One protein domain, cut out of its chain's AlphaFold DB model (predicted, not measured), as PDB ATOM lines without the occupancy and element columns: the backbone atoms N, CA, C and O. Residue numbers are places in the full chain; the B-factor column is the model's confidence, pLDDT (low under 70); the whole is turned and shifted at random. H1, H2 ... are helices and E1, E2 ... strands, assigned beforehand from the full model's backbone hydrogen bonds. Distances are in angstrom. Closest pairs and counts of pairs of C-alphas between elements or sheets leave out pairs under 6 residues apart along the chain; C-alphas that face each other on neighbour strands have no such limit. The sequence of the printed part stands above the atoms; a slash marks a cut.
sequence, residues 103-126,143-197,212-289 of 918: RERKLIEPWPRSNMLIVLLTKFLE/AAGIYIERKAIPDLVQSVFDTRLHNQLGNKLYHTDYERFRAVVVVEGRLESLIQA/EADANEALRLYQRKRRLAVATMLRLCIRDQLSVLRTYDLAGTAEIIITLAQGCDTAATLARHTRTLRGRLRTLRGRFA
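AT A GLANCE: This is residues 103 to 126, 143 to 197 and 212 to 289 of the 918 residues of an uncharacterized protein of Symbiodinium microadriaticum (UniProt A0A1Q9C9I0). What does the model look like? A small sheet of three strands lies between helices in three layers, helices on both faces of a sheet: H3, H4 and H6 on one face, the long H7 on the other. H6 and H7 reach past the sheet toward opposite ends and make the long axis; residues 270 to 289, mostly of H7, stick out, and so do residues 120 to 126 of H2, off to one side. What is it built of? The printed part has 157 residues with seven named helices and three named strands, in the order H1 H2 E1 H3 H4 E2 H5 H6 E3 H7; it is mostly helix, and the parallel sheet runs E1 E2 E3. Is it compact? It is loose, with a radius of gyration of the C-alphas of 21.4 A and spans of 86 by 42 by 23 A.

HOW THE PARTS SIT: Where do the first helices stand? H1, residues 105 to 108, and H2, residues 113 to 126, are apart and not on the sheet. How do the strands pair? E1, residues 147 to 152, is parallel to E2, residues 183 to 188, at 20 degrees, with N 149 and O 184 2.9 A apart. E2 is parallel to E3, residues 243 to 247, at 22 degrees, with N 187 and O 245 2.8 A apart. What does H3 touch? H3, residues 153 to 161, is the hub: it only just touches H4, residues 164 to 175, only at the corner, with 3 pairs of C-alphas within 8 A, the closest Ser 159 and Leu 165 at 5.0 A. It touches H5, residues 191 to 194, closest at the C-alphas of Pro 154 and Leu 194, 6.0 A, and residues 225 to 232 of H6, residues 212 to 240, closest at those of Val 157 and Ala 229, 5.6 A. E1, H3, H4 and E2 form a strand-helix-strand unit, parallel neighbour strands with helices between, and its crossover is right-handed. How does H7 stand? H7, residues 250 to 288, runs along E2 at 15 degrees on the local plane, at a height over the sheet of 11.3 A, on the opposite face from H6. In H3, H4, H6 and H7 every O i to N i+4 pair is within hydrogen-bond range, in H2 8 of 10; H1 and H5 are too short for such a pair.

IN THESE COORDINATES: Where does the first element begin? H1 begins at C-alpha 105, (175.464, 178.645, 76.515). How long are the longer elements? H6 measures 40.5 A from first to last C-alpha, H2 18.9 A and E1 16.7 A. H7 measures 55.9 A and ends at C-alpha 288, (228.349, 168.851, 86.226).

THE WHOLE: How large is it? The two C-alphas farthest apart, those of Glu 212 and Ala 289, are 86.7 A apart. Where is it cut? Residues 127 to 142 and 198 to 211 are not printed, with C-alpha gaps of 28.4 A and 13.8 A; of the links that are printed whole, none is long. Where is confidence low? The pLDDT is under 70 in 50 residues, among them 110 to 126 and 266 to 289.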
ATOM      1  N   ARG A 103     176.413 181.182  72.024       83.75
ATOM      2  CA  ARG A 103     175.275 180.514  71.377       83.75
ATOM      3  C   ARG A 103     174.975 179.152  72.004       83.75
ATOM      4  O   ARG A 103     173.811 178.867  72.266       83.75
ATOM      5  N   GLU A 104     176.006 178.363  72.312       88.81
ATOM      6  CA  GLU A 104     175.860 177.066  72.995       88.81
ATOM      7  C   GLU A 104     175.477 177.231  74.475       88.81
ATOM      8  O   GLU A 104     174.807 176.366  75.035       88.81
ATOM      9  N   ARG A 105     175.819 178.366  75.110       86.00
ATOM     10  CA  ARG A 105     175.464 178.645  76.515       86.00
ATOM     11  C   ARG A 105     173.970 178.442  76.804       86.00
ATOM     12  O   ARG A 105     173.643 177.877  77.842       86.00
ATOM     13  N   LYS A 106     173.079 178.804  75.874       86.31
ATOM     14  CA  LYS A 106     171.617 178.633  76.015       86.31
ATOM     15  C   LYS A 106     171.160 177.177  76.165       86.31
ATOM     16  O   LYS A 106     170.054 176.944  76.634       86.31
ATOM     17  N   LEU A 107     171.976 176.211  75.743       78.19
ATOM     18  CA  LEU A 107     171.687 174.779  75.878       78.19
ATOM     19  C   LEU A 107     172.202 174.208  77.206       78.19
ATOM     20  O   LEU A 107     171.684 173.200  77.674       78.19
ATOM     21  N   ILE A 108     173.172 174.881  77.833       75.06
ATOM     22  CA  ILE A 108     173.737 174.514  79.139       75.06
ATOM     23  C   ILE A 108     173.028 175.260  80.282       75.06
ATOM     24  O   ILE A 108     172.847 174.702  81.353       75.06
ATOM     25  N   GLU A 109     172.554 176.492  80.073       72.81
ATOM     26  CA  GLU A 109     171.772 177.258  81.064       72.81
ATOM     27  C   GLU A 109     170.549 176.531  81.669       72.81
ATOM     28  O   GLU A 109     170.360 176.660  82.880       72.81
ATOM     29  N   PRO A 110     169.730 175.758  80.920       64.94
ATOM     30  CA  PRO A 110     168.621 174.996  81.498       64.94
ATOM     31  C   PRO A 110     169.058 173.720  82.229       64.94
ATOM     32  O   PRO A 110     168.197 173.017  82.758       64.94
ATOM     33  N   TRP A 111     170.356 173.393  82.287       63.47
ATOM     34  CA  TRP A 111     170.826 172.348  83.189       63.47
ATOM     35  C   TRP A 111     170.538 172.781  84.627       63.47
ATOM     36  O   TRP A 111     171.125 173.764  85.096       63.47
ATOM     37  N   PRO A 112     169.669 172.068  85.369       52.81
ATOM     38  CA  PRO A 112     169.478 172.395  86.766       52.81
ATOM     39  C   PRO A 112     170.832 172.187  87.437       52.81
ATOM     40  O   PRO A 112     171.466 171.143  87.255       52.81
ATOM     41  N   ARG A 113     171.298 173.198  88.183       54.06
ATOM     42  CA  ARG A 113     172.636 173.170  88.800       54.06
ATOM     43  C   ARG A 113     172.852 171.879  89.580       54.06
ATOM     44  O   ARG A 113     173.953 171.356  89.539       54.06
ATOM     45  N   SER A 114     171.788 171.335  90.177       41.56
ATOM     46  CA  SER A 114     171.727 170.035  90.845       41.56
ATOM     47  C   SER A 114     172.007 168.810  89.967       41.56
ATOM     48  O   SER A 114     172.564 167.875  90.508       41.56
ATOM     49  N   ASN A 115     171.697 168.758  88.665       40.12
ATOM     50  CA  ASN A 115     172.024 167.582  87.834       40.12
ATOM     51  C   ASN A 115     173.478 167.596  87.362       40.12
ATOM     52  O   ASN A 115     174.131 166.555  87.368       40.12
ATOM     53  N   MET A 116     174.008 168.782  87.047       45.06
ATOM     54  CA  MET A 116     175.454 168.959  86.898       45.06
ATOM     55  C   MET A 116     176.149 168.627  88.226       45.06
ATOM     56  O   MET A 116     177.143 167.908  88.238       45.06
ATOM     57  N   LEU A 117     175.552 169.043  89.354       39.72
ATOM     58  CA  LEU A 117     175.975 168.632  90.688       39.72
ATOM     59  C   LEU A 117     175.803 167.131  90.931       39.72
ATOM     60  O   LEU A 117     176.602 166.642  91.694       39.72
ATOM     61  N   ILE A 118     174.839 166.404  90.345       34.34
ATOM     62  CA  ILE A 118     174.577 164.966  90.594       34.34
ATOM     63  C   ILE A 118     175.567 164.069  89.852       34.34
ATOM     64  O   ILE A 118     176.139 163.175  90.468       34.34
ATOM     65  N   VAL A 119     175.831 164.352  88.572       38.66
ATOM     66  CA  VAL A 119     176.891 163.670  87.804       38.66
ATOM     67  C   VAL A 119     178.275 163.991  88.384       38.66
ATOM     68  O   VAL A 119     179.174 163.154  88.345       38.66
ATOM     69  N   LEU A 120     178.435 165.168  89.001       42.00
ATOM     70  CA  LEU A 120     179.588 165.445  89.852       42.00
ATOM     71  C   LEU A 120     179.492 164.711  91.208       42.00
ATOM     72  O   LEU A 120     180.473 164.086  91.573       42.00
ATOM     73  N   LEU A 121     178.362 164.711  91.935       32.62
ATOM     74  CA  LEU A 121     178.172 164.249  93.335       32.62
ATOM     75  C   LEU A 121     178.604 162.804  93.542       32.62
ATOM     76  O   LEU A 121     179.170 162.505  94.585       32.62
ATOM     77  N   THR A 122     178.378 161.910  92.583       36.88
ATOM     78  CA  THR A 122     178.818 160.512  92.716       36.88
ATOM     79  C   THR A 122     180.342 160.356  92.744       36.88
ATOM     80  O   THR A 122     180.816 159.378  93.305       36.88
ATOM     81  N   LYS A 123     181.114 161.330  92.236       40.59
ATOM     82  CA  LYS A 123     182.570 161.460  92.477       40.59
ATOM     83  C   LYS A 123     182.916 162.534  93.524       40.59
ATOM     84  O   LYS A 123     183.925 162.444  94.211       40.59
ATOM     85  N   PHE A 124     182.071 163.549  93.667       39.00
ATOM     86  CA  PHE A 124     182.306 164.761  94.447       39.00
ATOM     87  C   PHE A 124     181.873 164.614  95.909       39.00
ATOM     88  O   PHE A 124     182.394 165.350  96.728       39.00
ATOM     89  N   LEU A 125     181.025 163.654  96.302       36.38
ATOM     90  CA  LEU A 125     180.751 163.347  97.722       36.38
ATOM     91  C   LEU A 125     181.949 162.710  98.429       36.38
ATOM     92  O   LEU A 125     182.130 162.914  99.627       36.38
ATOM     93  N   GLU A 126     182.799 162.007  97.684       42.06
ATOM     94  CA  GLU A 126     184.068 161.481  98.188       42.06
ATOM     95  C   GLU A 126     185.113 162.610  98.351       42.06
ATOM     96  O   GLU A 126     185.962 162.566  99.241       42.06
ATOM     97  N   ALA A 143     196.183 176.425  76.537       37.66
ATOM     98  CA  ALA A 143     197.003 175.279  76.960       37.66
ATOM     99  C   ALA A 143     196.780 173.981  76.149       37.66
ATOM    100  O   ALA A 143     197.749 173.287  75.844       37.66
ATOM    101  N   ALA A 144     195.533 173.674  75.776       54.75
ATOM    102  CA  ALA A 144     195.170 172.445  75.056       54.75
ATOM    103  C   ALA A 144     194.885 172.673  73.559       54.75
ATOM    104  O   ALA A 144     195.357 171.929  72.695       54.75
ATOM    105  N   GLY A 145     194.136 173.734  73.244       75.50
ATOM    106  CA  GLY A 145     193.793 174.101  71.869       75.50
ATOM    107  C   GLY A 145     192.965 173.046  71.128       75.50
ATOM    108  O   GLY A 145     193.185 172.858  69.936       75.50
ATOM    109  N   ILE A 146     192.063 172.345  71.826       86.62
ATOM    110  CA  ILE A 146     191.041 171.505  71.192       86.62
ATOM    111  C   ILE A 146     189.800 172.354  70.905       86.62
ATOM    112  O   ILE A 146     189.296 173.054  71.783       86.62
ATOM    113  N   TYR A 147     189.310 172.274  69.671       91.00
ATOM    114  CA  TYR A 147     188.030 172.829  69.248       91.00
ATOM    115  C   TYR A 147     186.975 171.728  69.242       91.00
ATOM    116  O   TYR A 147     187.208 170.665  68.669       91.00
ATOM    117  N   ILE A 148     185.816 171.980  69.850       93.81
ATOM    118  CA  ILE A 148     184.702 171.029  69.878       93.81
ATOM    119  C   ILE A 148     183.496 171.667  69.184       93.81
ATOM    120  O   ILE A 148     182.962 172.668  69.655       93.81
ATOM    121  N   GLU A 149     183.067 171.082  68.065       96.00
ATOM    122  CA  GLU A 149     181.839 171.449  67.353       96.00
ATOM    123  C   GLU A 149     180.733 170.462  67.736       96.00
ATOM    124  O   GLU A 149     180.747 169.304  67.316       96.00
ATOM    125  N   ARG A 150     179.752 170.910  68.520       96.69
ATOM    126  CA  ARG A 150     178.560 170.118  68.833       96.69
ATOM    127  C   ARG A 150     177.524 170.258  67.709       96.69
ATOM    128  O   ARG A 150     177.240 171.368  67.265       96.69
ATOM    129  N   LYS A 151     176.924 169.149  67.267       97.06
ATOM    130  CA  LYS A 151     175.779 169.121  66.334       97.06
ATOM    131  C   LYS A 151     174.753 168.092  66.780       97.06
ATOM    132  O   LYS A 151     175.106 166.929  66.932       97.06
ATOM    133  N   ALA A 152     173.480 168.465  66.889       96.44
ATOM    134  CA  ALA A 152     172.422 167.461  66.951       96.44
ATOM    135  C   ALA A 152     172.330 166.711  65.606       96.44
ATOM    136  O   ALA A 152     172.612 167.288  64.556       96.44
ATOM    137  N   ILE A 153     171.911 165.445  65.593       96.56
ATOM    138  CA  ILE A 153     171.773 164.654  64.356       96.56
ATOM    139  C   ILE A 153     170.885 165.333  63.283       96.56
ATOM    140  O   ILE A 153     171.295 165.351  62.117       96.56
ATOM    141  N   PRO A 154     169.722 165.937  63.614       95.56
ATOM    142  CA  PRO A 154     168.940 166.707  62.645       95.56
ATOM    143  C   PRO A 154     169.700 167.923  62.096       95.56
ATOM    144  O   PRO A 154     169.689 168.152  60.887       95.56
ATOM    145  N   ASP A 155     170.426 168.647  62.954       96.00
ATOM    146  CA  ASP A 155     171.247 169.798  62.557       96.00
ATOM    147  C   ASP A 155     172.438 169.381  61.691       96.00
ATOM    148  O   ASP A 155     172.814 170.113  60.778       96.00
ATOM    149  N   LEU A 156     173.032 168.208  61.936       96.69
ATOM    150  CA  LEU A 156     174.086 167.641  61.096       96.69
ATOM    151  C   LEU A 156     173.555 167.403  59.678       96.69
ATOM    152  O   LEU A 156     174.156 167.870  58.717       96.69
ATOM    153  N   VAL A 157     172.405 166.736  59.545       95.50
ATOM    154  CA  VAL A 157     171.772 166.485  58.240       95.50
ATOM    155  C   VAL A 157     171.420 167.797  57.535       95.50
ATOM    156  O   VAL A 157     171.764 167.968  56.366       95.50
ATOM    157  N   GLN A 158     170.803 168.746  58.240       95.12
ATOM    158  CA  GLN A 158     170.421 170.040  57.668       95.12
ATOM    159  C   GLN A 158     171.647 170.866  57.238       95.12
ATOM    160  O   GLN A 158     171.719 171.344  56.109       95.12
ATOM    161  N   SER A 159     172.667 170.969  58.093       95.69
ATOM    162  CA  SER A 159     173.881 171.747  57.808       95.69
ATOM    163  C   SER A 159     174.786 171.138  56.729       95.69
ATOM    164  O   SER A 159     175.648 171.841  56.196       95.69
ATOM    165  N   VAL A 160     174.583 169.869  56.360       93.00
ATOM    166  CA  VAL A 160     175.191 169.253  55.170       93.00
ATOM    167  C   VAL A 160     174.495 169.708  53.895       93.00
ATOM    168  O   VAL A 160     175.189 170.095  52.955       93.00
ATOM    169  N   PHE A 161     173.157 169.695  53.866       92.31
ATOM    170  CA  PHE A 161     172.381 170.192  52.724       92.31
ATOM    171  C   PHE A 161     172.629 171.684  52.480       92.31
ATOM    172  O   PHE A 161     172.919 172.077  51.353       92.31
ATOM    173  N   ASP A 162     172.630 172.491  53.540       92.94
ATOM    174  CA  ASP A 162     172.839 173.943  53.458       92.94
ATOM    175  C   ASP A 162     174.317 174.335  53.249       92.94
ATOM    176  O   ASP A 162     174.665 175.512  53.323       92.94
ATOM    177  N   THR A 163     175.233 173.368  53.085       92.88
ATOM    178  CA  THR A 163     176.713 173.508  53.101       92.88
ATOM    179  C   THR A 163     177.325 174.109  54.380       92.88
ATOM    180  O   THR A 163     178.537 174.031  54.591       92.88
ATOM    181  N   ARG A 164     176.493 174.641  55.283       93.88
ATOM    182  CA  ARG A 164     176.850 175.343  56.519       93.88
ATOM    183  C   ARG A 164     177.867 174.603  57.385       93.88
ATOM    184  O   ARG A 164     178.744 175.260  57.933       93.88
ATOM    185  N   LEU A 165     177.795 173.275  57.494       92.75
ATOM    186  CA  LEU A 165     178.758 172.478  58.265       92.75
ATOM    187  C   LEU A 165     180.182 172.636  57.721       92.75
ATOM    188  O   LEU A 165     181.119 172.866  58.481       92.75
ATOM    189  N   HIS A 166     180.330 172.545  56.400       91.19
ATOM    190  CA  HIS A 166     181.616 172.662  55.723       91.19
ATOM    191  C   HIS A 166     182.168 174.084  55.816       91.19
ATOM    192  O   HIS A 166     183.358 174.246  56.059       91.19
ATOM    193  N   ASN A 167     181.310 175.100  55.711       91.94
ATOM    194  CA  ASN A 167     181.722 176.499  55.848       91.94
ATOM    195  C   ASN A 167     182.100 176.832  57.304       91.94
ATOM    196  O   ASN A 167     183.088 177.518  57.545       91.94
ATOM    197  N   GLN A 168     181.370 176.302  58.294       89.00
ATOM    198  CA  GLN A 168     181.706 176.468  59.713       89.00
ATOM    199  C   GLN A 168     183.037 175.794  60.062       89.00
ATOM    200  O   GLN A 168     183.915 176.446  60.626       89.00
ATOM    201  N   LEU A 169     183.216 174.523  59.687       89.25
ATOM    202  CA  LEU A 169     184.466 173.798  59.923       89.25
ATOM    203  C   LEU A 169     185.624 174.400  59.122       89.25
ATOM    204  O   LEU A 169     186.699 174.577  59.680       89.25
ATOM    205  N   GLY A 170     185.408 174.778  57.860       87.50
ATOM    206  CA  GLY A 170     186.396 175.454  57.019       87.50
ATOM    207  C   GLY A 170     186.891 176.748  57.658       87.50
ATOM    208  O   GLY A 170     188.082 176.875  57.922       87.50
ATOM    209  N   ASN A 171     185.979 177.659  58.009       86.62
ATOM    210  CA  ASN A 171     186.333 178.930  58.641       86.62
ATOM    211  C   ASN A 171     187.044 178.718  59.986       86.62
ATOM    212  O   ASN A 171     188.033 179.390  60.266       86.62
ATOM    213  N   LYS A 172     186.595 177.770  60.819       83.38
ATOM    214  CA  LYS A 172     187.263 177.482  62.099       83.38
ATOM    215  C   LYS A 172     188.663 176.902  61.882       83.38
ATOM    216  O   LYS A 172     189.616 177.453  62.417       83.38
ATOM    217  N   LEU A 173     188.810 175.866  61.057       81.81
ATOM    218  CA  LEU A 173     190.091 175.201  60.760       81.81
ATOM    219  C   LEU A 173     191.074 176.057  59.943       81.81
ATOM    220  O   LEU A 173     192.238 175.678  59.821       81.81
ATOM    221  N   TYR A 174     190.611 177.150  59.334       79.88
ATOM    222  CA  TYR A 174     191.441 178.079  58.566       79.88
ATOM    223  C   TYR A 174     191.850 179.313  59.386       79.88
ATOM    224  O   TYR A 174     193.008 179.708  59.345       79.88
ATOM    225  N   HIS A 175     190.929 179.906  60.160       66.00
ATOM    226  CA  HIS A 175     191.198 181.116  60.955       66.00
ATOM    227  C   HIS A 175     191.745 180.849  62.362       66.00
ATOM    228  O   HIS A 175     192.028 181.790  63.100       66.00
ATOM    229  N   THR A 176     191.869 179.587  62.770       60.72
ATOM    230  CA  THR A 176     192.516 179.223  64.034       60.72
ATOM    231  C   THR A 176     193.709 178.322  63.754       60.72
ATOM    232  O   THR A 176     193.618 177.422  62.922       60.72
ATOM    233  N   ASP A 177     194.797 178.496  64.507       58.84
ATOM    234  CA  ASP A 177     195.976 177.612  64.477       58.84
ATOM    235  C   ASP A 177     195.692 176.199  65.044       58.84
ATOM    236  O   ASP A 177     196.602 175.483  65.473       58.84
ATOM    237  N   TYR A 178     194.426 175.773  65.085       62.91
ATOM    238  CA  TYR A 178     194.062 174.413  65.436       62.91
ATOM    239  C   TYR A 178     194.477 173.480  64.297       62.91
ATOM    240  O   TYR A 178     193.833 173.383  63.251       62.91
ATOM    241  N   GLU A 179     195.570 172.751  64.530       69.69
ATOM    242  CA  GLU A 179     195.909 171.546  63.776       69.69
ATOM    243  C   GLU A 179     194.641 170.688  63.628       69.69
ATOM    244  O   GLU A 179     193.945 170.467  64.618       69.69
ATOM    245  N   ARG A 180     194.328 170.187  62.422       64.25
ATOM    246  CA  ARG A 180     193.048 169.487  62.149       64.25
ATOM    247  C   ARG A 180     192.745 168.354  63.142       64.25
ATOM    248  O   ARG A 180     191.600 168.172  63.530       64.25
ATOM    249  N   PHE A 181     193.792 167.690  63.629       73.62
ATOM    250  CA  PHE A 181     193.761 166.645  64.659       73.62
ATOM    251  C   PHE A 181     193.279 167.106  66.052       73.62
ATOM    252  O   PHE A 181     193.110 166.279  66.941       73.62
ATOM    253  N   ARG A 182     193.085 168.412  66.265       83.00
ATOM    254  CA  ARG A 182     192.552 169.019  67.496       83.00
ATOM    255  C   ARG A 182     191.116 169.519  67.345       83.00
ATOM    256  O   ARG A 182     190.595 170.132  68.270       83.00
ATOM    257  N   ALA A 183     190.474 169.289  66.205       90.00
ATOM    258  CA  ALA A 183     189.057 169.568  66.034       90.00
ATOM    259  C   ALA A 183     188.247 168.272  66.177       90.00
ATOM    260  O   ALA A 183     188.445 167.305  65.439       90.00
ATOM    261  N   VAL A 184     187.326 168.276  67.139       94.00
ATOM    262  CA  VAL A 184     186.413 167.173  67.443       94.00
ATOM    263  C   VAL A 184     184.996 167.613  67.089       94.00
ATOM    264  O   VAL A 184     184.558 168.690  67.490       94.00
ATOM    265  N   VAL A 185     184.259 166.787  66.352       96.00
ATOM    266  CA  VAL A 185     182.833 167.006  66.079       96.00
ATOM    267  C   VAL A 185     182.037 166.035  66.944       96.00
ATOM    268  O   VAL A 185     182.151 164.825  66.764       96.00
ATOM    269  N   VAL A 186     181.238 166.545  67.881       97.00
ATOM    270  CA  VAL A 186     180.363 165.716  68.723       97.00
ATOM    271  C   VAL A 186     178.957 165.733  68.137       97.00
ATOM    272  O   VAL A 186     178.282 166.764  68.125       97.00
ATOM    273  N   VAL A 187     178.534 164.583  67.620       97.81
ATOM    274  CA  VAL A 187     177.227 164.362  67.003       97.81
ATOM    275  C   VAL A 187     176.270 163.788  68.044       97.81
ATOM    276  O   VAL A 187     176.359 162.621  68.420       97.81
ATOM    277  N   GLU A 188     175.342 164.618  68.496       97.56
ATOM    278  CA  GLU A 188     174.409 164.316  69.573       97.56
ATOM    279  C   GLU A 188     173.072 163.793  69.036       97.56
ATOM    280  O   GLU A 188     172.431 164.408  68.180       97.56
ATOM    281  N   GLY A 189     172.624 162.661  69.568       96.06
ATOM    282  CA  GLY A 189     171.274 162.149  69.398       96.06
ATOM    283  C   GLY A 189     171.169 160.669  69.023       96.06
ATOM    284  O   GLY A 189     172.083 159.990  68.534       96.06
ATOM    285  N   ARG A 190     169.944 160.174  69.178       95.19
ATOM    286  CA  ARG A 190     169.455 158.947  68.541       95.19
ATOM    287  C   ARG A 190     169.263 159.185  67.040       95.19
ATOM    288  O   ARG A 190     168.798 160.257  66.652       95.19
ATOM    289  N   LEU A 191     169.619 158.222  66.181       92.62
ATOM    290  CA  LEU A 191     169.415 158.366  64.724       92.62
ATOM    291  C   LEU A 191     167.922 158.460  64.407       92.62
ATOM    292  O   LEU A 191     167.521 159.182  63.504       92.62
ATOM    293  N   GLU A 192     167.123 157.815  65.246       92.81
ATOM    294  CA  GLU A 192     165.672 157.818  65.333       92.81
ATOM    295  C   GLU A 192     165.096 159.246  65.440       92.81
ATOM    296  O   GLU A 192     163.978 159.475  64.999       92.81
ATOM    297  N   SER A 193     165.866 160.245  65.903       91.00
ATOM    298  CA  SER A 193     165.466 161.669  65.858       91.00
ATOM    299  C   SER A 193     165.316 162.236  64.435       91.00
ATOM    300  O   SER A 193     164.714 163.291  64.245       91.00
ATOM    301  N   LEU A 194     165.829 161.536  63.413       91.56
ATOM    302  CA  LEU A 194     165.577 161.840  61.999       91.56
ATOM    303  C   LEU A 194     164.181 161.404  61.541       91.56
ATOM    304  O   LEU A 194     163.732 161.862  60.484       91.56
ATOM    305  N   ILE A 195     163.498 160.557  62.321       89.94
ATOM    306  CA  ILE A 195     162.060 160.325  62.205       89.94
ATOM    307  C   ILE A 195     161.380 161.582  62.749       89.94
ATOM    308  O   ILE A 195     160.956 161.664  63.900       89.94
ATOM    309  N   GLN A 196     161.282 162.594  61.890       79.31
ATOM    310  CA  GLN A 196     160.264 163.615  62.069       79.31
ATOM    311  C   GLN A 196     158.934 162.874  61.997       79.31
ATOM    312  O   GLN A 196     158.561 162.408  60.919       79.31
ATOM    313  N   ALA A 197     158.259 162.730  63.142       68.69
ATOM    314  CA  ALA A 197     156.874 162.288  63.158       68.69
ATOM    315  C   ALA A 197     156.133 163.127  62.106       68.69
ATOM    316  O   ALA A 197     156.300 164.358  62.126       68.69
ATOM    317  N   GLU A 212     149.170 154.551  54.974       90.00
ATOM    318  CA  GLU A 212     150.220 153.561  54.717       90.00
ATOM    319  C   GLU A 212     151.237 154.063  53.675       90.00
ATOM    320  O   GLU A 212     152.445 153.872  53.842       90.00
ATOM    321  N   ALA A 213     150.780 154.765  52.633       90.06
ATOM    322  CA  ALA A 213     151.653 155.410  51.655       90.06
ATOM    323  C   ALA A 213     152.527 156.505  52.302       90.06
ATOM    324  O   ALA A 213     153.752 156.467  52.156       90.06
ATOM    325  N   ASP A 214     151.924 157.406  53.089       88.44
ATOM    326  CA  ASP A 214     152.625 158.440  53.864       88.44
ATOM    327  C   ASP A 214     153.662 157.818  54.826       88.44
ATOM    328  O   ASP A 214     154.788 158.309  54.942       88.44
ATOM    329  N   ALA A 215     153.316 156.717  55.508       87.81
ATOM    330  CA  ALA A 215     154.221 156.016  56.424       87.81
ATOM    331  C   ALA A 215     155.410 155.369  55.691       87.81
ATOM    332  O   ALA A 215     156.557 155.483  56.135       87.81
ATOM    333  N   ASN A 216     155.162 154.739  54.540       90.62
ATOM    334  CA  ASN A 216     156.205 154.170  53.689       90.62
ATOM    335  C   ASN A 216     157.127 155.251  53.096       90.62
ATOM    336  O   ASN A 216     158.344 155.052  53.012       90.62
ATOM    337  N   GLU A 217     156.592 156.419  52.726       92.75
ATOM    338  CA  GLU A 217     157.408 157.561  52.305       92.75
ATOM    339  C   GLU A 217     158.237 158.127  53.469       92.75
ATOM    340  O   GLU A 217     159.445 158.333  53.312       92.75
ATOM    341  N   ALA A 218     157.646 158.291  54.656       88.81
ATOM    342  CA  ALA A 218     158.357 158.728  55.856       88.81
ATOM    343  C   ALA A 218     159.506 157.772  56.225       88.81
ATOM    344  O   ALA A 218     160.612 158.227  56.532       88.81
ATOM    345  N   LEU A 219     159.299 156.453  56.113       92.31
ATOM    346  CA  LEU A 219     160.337 155.441  56.324       92.31
ATOM    347  C   LEU A 219     161.465 155.546  55.283       92.31
ATOM    348  O   LEU A 219     162.645 155.523  55.642       92.31
ATOM    349  N   ARG A 220     161.135 155.730  53.996       93.62
ATOM    350  CA  ARG A 220     162.129 155.958  52.927       93.62
ATOM    351  C   ARG A 220     162.917 157.253  53.152       93.62
ATOM    352  O   ARG A 220     164.138 157.270  52.972       93.62
ATOM    353  N   LEU A 221     162.256 158.329  53.579       92.19
ATOM    354  CA  LEU A 221     162.892 159.606  53.910       92.19
ATOM    355  C   LEU A 221     163.817 159.471  55.128       92.19
ATOM    356  O   LEU A 221     164.945 159.966  55.091       92.19
ATOM    357  N   TYR A 222     163.384 158.753  56.168       92.94
ATOM    358  CA  TYR A 222     164.206 158.414  57.330       92.94
ATOM    359  C   TYR A 222     165.465 157.641  56.922       92.94
ATOM    360  O   TYR A 222     166.575 158.053  57.263       92.94
ATOM    361  N   GLN A 223     165.328 156.577  56.125       94.69
ATOM    362  CA  GLN A 223     166.467 155.797  55.633       94.69
ATOM    363  C   GLN A 223     167.448 156.655  54.816       94.69
ATOM    364  O   GLN A 223     168.661 156.551  55.015       94.69
ATOM    365  N   ARG A 224     166.953 157.553  53.950       94.69
ATOM    366  CA  ARG A 224     167.787 158.512  53.201       94.69
ATOM    367  C   ARG A 224     168.535 159.476  54.131       94.69
ATOM    368  O   ARG A 224     169.753 159.604  54.006       94.69
ATOM    369  N   LYS A 225     167.848 160.100  55.098       94.56
ATOM    370  CA  LYS A 225     168.466 160.998  56.096       94.56
ATOM    371  C   LYS A 225     169.502 160.261  56.956       94.56
ATOM    372  O   LYS A 225     170.596 160.783  57.159       94.56
ATOM    373  N   ARG A 226     169.209 159.031  57.399       95.31
ATOM    374  CA  ARG A 226     170.128 158.168  58.167       95.31
ATOM    375  C   ARG A 226     171.392 157.842  57.370       95.31
ATOM    376  O   ARG A 226     172.491 158.015  57.894       95.31
ATOM    377  N   ARG A 227     171.256 157.423  56.104       95.50
ATOM    378  CA  ARG A 227     172.401 157.176  55.206       95.50
ATOM    379  C   ARG A 227     173.248 158.440  55.023       95.50
ATOM    380  O   ARG A 227     174.468 158.355  55.125       95.50
ATOM    381  N   LEU A 228     172.626 159.608  54.835       95.12
ATOM    382  CA  LEU A 228     173.347 160.878  54.698       95.12
ATOM    383  C   LEU A 228     174.085 161.293  55.981       95.12
ATOM    384  O   LEU A 228     175.228 161.740  55.898       95.12
ATOM    385  N   ALA A 229     173.476 161.118  57.159       95.69
ATOM    386  CA  ALA A 229     174.124 161.391  58.443       95.69
ATOM    387  C   ALA A 229     175.384 160.528  58.623       95.69
ATOM    388  O   ALA A 229     176.462 161.052  58.900       95.69
ATOM    389  N   VAL A 230     175.274 159.215  58.388       96.56
ATOM    390  CA  VAL A 230     176.406 158.274  58.486       96.56
ATOM    391  C   VAL A 230     177.489 158.588  57.450       96.56
ATOM    392  O   VAL A 230     178.657 158.704  57.813       96.56
ATOM    393  N   ALA A 231     177.117 158.813  56.187       96.69
ATOM    394  CA  ALA A 231     178.061 159.193  55.134       96.69
ATOM    395  C   ALA A 231     178.777 160.523  55.437       96.69
ATOM    396  O   ALA A 231     179.957 160.673  55.125       96.69
ATOM    397  N   THR A 232     178.096 161.472  56.085       95.81
ATOM    398  CA  THR A 232     178.705 162.729  56.544       95.81
ATOM    399  C   THR A 232     179.730 162.479  57.642       95.81
ATOM    400  O   THR A 232     180.855 162.951  57.521       95.81
ATOM    401  N   MET A 233     179.379 161.719  58.684       97.06
ATOM    402  CA  MET A 233     180.315 161.397  59.769       97.06
ATOM    403  C   MET A 233     181.567 160.688  59.230       97.06
ATOM    404  O   MET A 233     182.684 161.104  59.527       97.06
ATOM    405  N   LEU A 234     181.397 159.702  58.342       96.56
ATOM    406  CA  LEU A 234     182.512 159.025  57.670       96.56
ATOM    407  C   LEU A 234     183.356 159.980  56.809       96.56
ATOM    408  O   LEU A 234     184.583 159.897  56.825       96.56
ATOM    409  N   ARG A 235     182.728 160.916  56.087       95.06
ATOM    410  CA  ARG A 235     183.428 161.930  55.281       95.06
ATOM    411  C   ARG A 235     184.283 162.862  56.144       95.06
ATOM    412  O   ARG A 235     185.429 163.113  55.772       95.06
ATOM    413  N   LEU A 236     183.763 163.323  57.283       94.12
ATOM    414  CA  LEU A 236     184.506 164.150  58.241       94.12
ATOM    415  C   LEU A 236     185.741 163.403  58.782       94.12
ATOM    416  O   LEU A 236     186.842 163.952  58.763       94.12
ATOM    417  N   CYS A 237     185.586 162.131  59.166       94.12
ATOM    418  CA  CYS A 237     186.702 161.293  59.615       94.12
ATOM    419  C   CYS A 237     187.749 161.064  58.511       94.12
ATOM    420  O   CYS A 237     188.933 161.344  58.692       94.12
ATOM    421  N   ILE A 238     187.328 160.552  57.350       92.69
ATOM    422  CA  ILE A 238     188.241 160.039  56.316       92.69
ATOM    423  C   ILE A 238     188.878 161.180  55.513       92.69
ATOM    424  O   ILE A 238     190.106 161.244  55.386       92.69
ATOM    425  N   ARG A 239     188.054 162.082  54.959       91.44
ATOM    426  CA  ARG A 239     188.514 163.169  54.080       91.44
ATOM    427  C   ARG A 239     189.105 164.312  54.900       91.44
ATOM    428  O   ARG A 239     190.223 164.747  54.626       91.44
ATOM    429  N   ASP A 240     188.359 164.778  55.899       88.06
ATOM    430  CA  ASP A 240     188.673 166.028  56.596       88.06
ATOM    431  C   ASP A 240     189.619 165.837  57.795       88.06
ATOM    432  O   ASP A 240     190.243 166.811  58.220       88.06
ATOM    433  N   GLN A 241     189.834 164.587  58.237       91.81
ATOM    434  CA  GLN A 241     190.684 164.198  59.379       91.81
ATOM    435  C   GLN A 241     190.184 164.740  60.720       91.81
ATOM    436  O   GLN A 241     190.976 165.104  61.588       91.81
ATOM    437  N   LEU A 242     188.862 164.808  60.871       92.81
ATOM    438  CA  LEU A 242     188.208 165.292  62.078       92.81
ATOM    439  C   LEU A 242     187.729 164.114  62.915       92.81
ATOM    440  O   LEU A 242     187.066 163.213  62.401       92.81
ATOM    441  N   SER A 243     188.033 164.137  64.208       94.50
ATOM    442  CA  SER A 243     187.540 163.125  65.140       94.50
ATOM    443  C   SER A 243     186.042 163.327  65.343       94.50
ATOM    444  O   SER A 243     185.630 164.314  65.950       94.50
ATOM    445  N   VAL A 244     185.216 162.412  64.833       96.56
ATOM    446  CA  VAL A 244     183.769 162.432  65.073       96.56
ATOM    447  C   VAL A 244     183.438 161.501  66.232       96.56
ATOM    448  O   VAL A 244     183.676 160.298  66.155       96.56
ATOM    449  N   LEU A 245     182.859 162.058  67.291       96.88
ATOM    450  CA  LEU A 245     182.324 161.312  68.428       96.88
ATOM    451  C   LEU A 245     180.798 161.374  68.374       96.88
ATOM    452  O   LEU A 245     180.239 162.390  67.965       96.88
ATOM    453  N   ARG A 246     180.112 160.304  68.782       97.25
ATOM    454  CA  ARG A 246     178.646 160.265  68.828       97.25
ATOM    455  C   ARG A 246     178.164 160.066  70.258       97.25
ATOM    456  O   ARG A 246     178.660 159.188  70.954       97.25
ATOM    457  N   THR A 247     177.160 160.838  70.652       96.94
ATOM    458  CA  THR A 247     176.501 160.765  71.962       96.94
ATOM    459  C   THR A 247     175.003 160.570  71.779       96.94
ATOM    460  O   THR A 247     174.447 160.914  70.737       96.94
ATOM    461  N   TYR A 248     174.327 159.975  72.761       95.31
ATOM    462  CA  TYR A 248     172.875 159.768  72.689       95.31
ATOM    463  C   TYR A 248     172.078 161.007  73.103       95.31
ATOM    464  O   TYR A 248     170.977 161.214  72.591       95.31
ATOM    465  N   ASP A 249     172.648 161.815  73.992       94.56
ATOM    466  CA  ASP A 249     172.045 162.990  74.604       94.56
ATOM    467  C   ASP A 249     173.115 164.016  75.026       94.56
ATOM    468  O   ASP A 249     174.324 163.811  74.874       94.56
ATOM    469  N   LEU A 250     172.639 165.135  75.573       92.56
ATOM    470  CA  LEU A 250     173.454 166.251  76.038       92.56
ATOM    471  C   LEU A 250     174.314 165.913  77.272       92.56
ATOM    472  O   LEU A 250     175.351 166.546  77.471       92.56
ATOM    473  N   ALA A 251     173.924 164.921  78.081       91.75
ATOM    474  CA  ALA A 251     174.703 164.494  79.242       91.75
ATOM    475  C   ALA A 251     175.974 163.760  78.791       91.75
ATOM    476  O   ALA A 251     177.072 164.149  79.189       91.75
ATOM    477  N   GLY A 252     175.844 162.802  77.866       93.88
ATOM    478  CA  GLY A 252     176.990 162.145  77.233       93.88
ATOM    479  C   GLY A 252     177.881 163.125  76.457       93.88
ATOM    480  O   GLY A 252     179.105 163.010  76.490       93.88
ATOM    481  N   THR A 253     177.299 164.142  75.804       94.56
ATOM    482  CA  THR A 253     178.077 165.223  75.162       94.56
ATOM    483  C   THR A 253     178.968 165.957  76.160       94.56
ATOM    484  O   THR A 253     180.148 166.179  75.886       94.56
ATOM    485  N   ALA A 254     178.436 166.312  77.327       89.94
ATOM    486  CA  ALA A 254     179.207 166.988  78.359       89.94
ATOM    487  C   ALA A 254     180.234 166.073  79.039       89.94
ATOM    488  O   ALA A 254     181.340 166.530  79.317       89.94
ATOM    489  N   GLU A 255     179.918 164.796  79.267       90.06
ATOM    490  CA  GLU A 255     180.871 163.814  79.801       90.06
ATOM    491  C   GLU A 255     182.086 163.658  78.876       90.06
ATOM    492  O   GLU A 255     183.227 163.703  79.342       90.06
ATOM    493  N   ILE A 256     181.868 163.590  77.557       91.12
ATOM    494  CA  ILE A 256     182.952 163.615  76.566       91.12
ATOM    495  C   ILE A 256     183.754 164.920  76.647       91.12
ATOM    496  O   ILE A 256     184.983 164.872  76.644       91.12
ATOM    497  N   ILE A 257     183.101 166.083  76.747       90.69
ATOM    498  CA  ILE A 257     183.793 167.381  76.852       90.69
ATOM    499  C   ILE A 257     184.658 167.451  78.122       90.69
ATOM    500  O   ILE A 257     185.813 167.869  78.046       90.69
ATOM    501  N   ILE A 258     184.134 167.003  79.268       87.56
ATOM    502  CA  ILE A 258     184.861 166.946  80.547       87.56
ATOM    503  C   ILE A 258     186.048 165.982  80.439       87.56
ATOM    504  O   ILE A 258     187.163 166.357  80.790       87.56
ATOM    505  N   THR A 259     185.837 164.785  79.886       88.69
ATOM    506  CA  THR A 259     186.880 163.759  79.714       88.69
ATOM    507  C   THR A 259     188.002 164.240  78.790       88.69
ATOM    508  O   THR A 259     189.181 164.103  79.118       88.69
ATOM    509  N   LEU A 260     187.658 164.863  77.656       88.12
ATOM    510  CA  LEU A 260     188.633 165.453  76.736       88.12
ATOM    511  C   LEU A 260     189.433 166.571  77.411       88.12
ATOM    512  O   LEU A 260     190.650 166.633  77.243       88.12
ATOM    513  N   ALA A 261     188.776 167.434  78.183       86.56
ATOM    514  CA  ALA A 261     189.434 168.550  78.848       86.56
ATOM    515  C   ALA A 261     190.344 168.082  80.009       86.56
ATOM    516  O   ALA A 261     191.498 168.503  80.073       86.56
ATOM    517  N   GLN A 262     189.907 167.116  80.827       84.62
ATOM    518  CA  GLN A 262     190.734 166.449  81.850       84.62
ATOM    519  C   GLN A 262     191.959 165.740  81.246       84.62
ATOM    520  O   GLN A 262     193.083 165.893  81.735       84.62
ATOM    521  N   GLY A 263     191.775 164.999  80.146       83.12
ATOM    522  CA  GLY A 263     192.875 164.351  79.426       83.12
ATOM    523  C   GLY A 263     193.870 165.360  78.839       83.12
ATOM    524  O   GLY A 263     195.084 165.144  78.880       83.12
ATOM    525  N   CYS A 264     193.372 166.500  78.352       79.62
ATOM    526  CA  CYS A 264     194.204 167.589  77.852       79.62
ATOM    527  C   CYS A 264     195.031 168.267  78.941       79.62
ATOM    528  O   CYS A 264     196.227 168.474  78.730       79.62
ATOM    529  N   ASP A 265     194.434 168.597  80.086       73.75
ATOM    530  CA  ASP A 265     195.164 169.229  81.189       73.75
ATOM    531  C   ASP A 265     196.220 168.279  81.761       73.75
ATOM    532  O   ASP A 265     197.361 168.695  81.966       73.75
ATOM    533  N   THR A 266     195.914 166.982  81.874       67.12
ATOM    534  CA  THR A 266     196.899 165.948  82.238       67.12
ATOM    535  C   THR A 266     198.091 165.943  81.268       67.12
ATOM    536  O   THR A 266     199.249 166.019  81.691       67.12
ATOM    537  N   ALA A 267     197.837 165.941  79.954       60.56
ATOM    538  CA  ALA A 267     198.889 165.972  78.937       60.56
ATOM    539  C   ALA A 267     199.680 167.299  78.924       60.56
ATOM    540  O   ALA A 267     200.905 167.293  78.765       60.56
ATOM    541  N   ALA A 268     199.017 168.442  79.118       65.88
ATOM    542  CA  ALA A 268     199.642 169.764  79.158       65.88
ATOM    543  C   ALA A 268     200.485 169.971  80.428       65.88
ATOM    544  O   ALA A 268     201.540 170.610  80.385       65.88
ATOM    545  N   THR A 269     200.055 169.414  81.558       62.59
ATOM    546  CA  THR A 269     200.790 169.411  82.828       62.59
ATOM    547  C   THR A 269     201.994 168.472  82.752       62.59
ATOM    548  O   THR A 269     203.110 168.915  83.021       62.59
ATOM    549  N   LEU A 270     201.849 167.258  82.208       50.28
ATOM    550  CA  LEU A 270     202.981 166.365  81.917       50.28
ATOM    551  C   LEU A 270     204.002 167.011  80.955       50.28
ATOM    552  O   LEU A 270     205.216 166.939  81.176       50.28
ATOM    553  N   ALA A 271     203.537 167.710  79.914       61.00
ATOM    554  CA  ALA A 271     204.393 168.460  78.991       61.00
ATOM    555  C   ALA A 271     205.092 169.662  79.660       61.00
ATOM    556  O   ALA A 271     206.227 169.991  79.300       61.00
ATOM    557  N   ARG A 272     204.456 170.313  80.644       65.94
ATOM    558  CA  ARG A 272     205.079 171.362  81.467       65.94
ATOM    559  C   ARG A 272     206.130 170.774  82.408       65.94
ATOM    560  O   ARG A 272     207.279 171.207  82.328       65.94
ATOM    561  N   HIS A 273     205.814 169.752  83.206       55.41
ATOM    562  CA  HIS A 273     206.790 169.131  84.113       55.41
ATOM    563  C   HIS A 273     207.977 168.523  83.364       55.41
ATOM    564  O   HIS A 273     209.112 168.744  83.771       55.41
ATOM    565  N   THR A 274     207.779 167.852  82.223       54.12
ATOM    566  CA  THR A 274     208.906 167.337  81.418       54.12
ATOM    567  C   THR A 274     209.782 168.451  80.834       54.12
ATOM    568  O   THR A 274     211.002 168.280  80.766       54.12
ATOM    569  N   ARG A 275     209.228 169.621  80.475       62.03
ATOM    570  CA  ARG A 275     210.031 170.812  80.124       62.03
ATOM    571  C   ARG A 275     210.778 171.370  81.333       62.03
ATOM    572  O   ARG A 275     211.965 171.653  81.201       62.03
ATOM    573  N   THR A 276     210.136 171.483  82.495       61.81
ATOM    574  CA  THR A 276     210.759 171.974  83.737       61.81
ATOM    575  C   THR A 276     211.871 171.041  84.216       61.81
ATOM    576  O   THR A 276     212.964 171.509  84.529       61.81
ATOM    577  N   LEU A 277     211.652 169.723  84.183       47.06
ATOM    578  CA  LEU A 277     212.654 168.691  84.456       47.06
ATOM    579  C   LEU A 277     213.798 168.750  83.442       47.06
ATOM    580  O   LEU A 277     214.951 168.802  83.848       47.06
ATOM    581  N   ARG A 278     213.519 168.830  82.134       51.47
ATOM    582  CA  ARG A 278     214.559 168.993  81.099       51.47
ATOM    583  C   ARG A 278     215.330 170.313  81.257       51.47
ATOM    584  O   ARG A 278     216.522 170.348  80.964       51.47
ATOM    585  N   GLY A 279     214.679 171.370  81.740       61.69
ATOM    586  CA  GLY A 279     215.294 172.638  82.131       61.69
ATOM    587  C   GLY A 279     216.247 172.457  83.312       61.69
ATOM    588  O   GLY A 279     217.444 172.663  83.151       61.69
ATOM    589  N   ARG A 280     215.744 171.972  84.455       54.78
ATOM    590  CA  ARG A 280     216.536 171.681  85.667       54.78
ATOM    591  C   ARG A 280     217.693 170.712  85.388       54.78
ATOM    592  O   ARG A 280     218.802 170.952  85.850       54.78
ATOM    593  N   LEU A 281     217.478 169.677  84.574       44.75
ATOM    594  CA  LEU A 281     218.516 168.741  84.127       44.75
ATOM    595  C   LEU A 281     219.568 169.409  83.232       44.75
ATOM    596  O   LEU A 281     220.736 169.052  83.331       44.75
ATOM    597  N   ARG A 282     219.212 170.399  82.398       56.62
ATOM    598  CA  ARG A 282     220.207 171.223  81.684       56.62
ATOM    599  C   ARG A 282     221.002 172.101  82.651       56.62
ATOM    600  O   ARG A 282     222.218 172.164  82.509       56.62
ATOM    601  N   THR A 283     220.364 172.711  83.652       56.06
ATOM    602  CA  THR A 283     221.062 173.509  84.676       56.06
ATOM    603  C   THR A 283     222.019 172.649  85.505       56.06
ATOM    604  O   THR A 283     223.157 173.046  85.742       56.06
ATOM    605  N   LEU A 284     221.597 171.438  85.885       44.94
ATOM    606  CA  LEU A 284     222.451 170.447  86.542       44.94
ATOM    607  C   LEU A 284     223.589 169.996  85.622       44.94
ATOM    608  O   LEU A 284     224.733 169.983  86.054       44.94
ATOM    609  N   ARG A 285     223.324 169.702  84.343       45.34
ATOM    610  CA  ARG A 285     224.363 169.321  83.368       45.34
ATOM    611  C   ARG A 285     225.391 170.434  83.137       45.34
ATOM    612  O   ARG A 285     226.557 170.122  82.931       45.34
ATOM    613  N   GLY A 286     224.981 171.701  83.226       57.72
ATOM    614  CA  GLY A 286     225.887 172.854  83.241       57.72
ATOM    615  C   GLY A 286     226.800 172.879  84.471       57.72
ATOM    616  O   GLY A 286     227.991 173.110  84.325       57.72
ATOM    617  N   ARG A 287     226.279 172.550  85.661       53.91
ATOM    618  CA  ARG A 287     227.078 172.432  86.900       53.91
ATOM    619  C   ARG A 287     227.975 171.185  86.925       53.91
ATOM    620  O   ARG A 287     229.088 171.234  87.424       53.91
ATOM    621  N   PHE A 288     227.536 170.068  86.342       41.62
ATOM    622  CA  PHE A 288     228.349 168.851  86.226       41.62
ATOM    623  C   PHE A 288     229.418 168.921  85.121       41.62
ATOM    624  O   PHE A 288     230.326 168.091  85.113       41.62
ATOM    625  N   ALA A 289     229.369 169.917  84.226       50.41
ATOM    626  CA  ALA A 289     230.428 170.158  83.243       50.41
ATOM    627  C   ALA A 289     231.775 170.541  83.895       50.41
ATOM    628  O   ALA A 289     232.823 170.338  83.288       50.41
TER     629      ALA A 289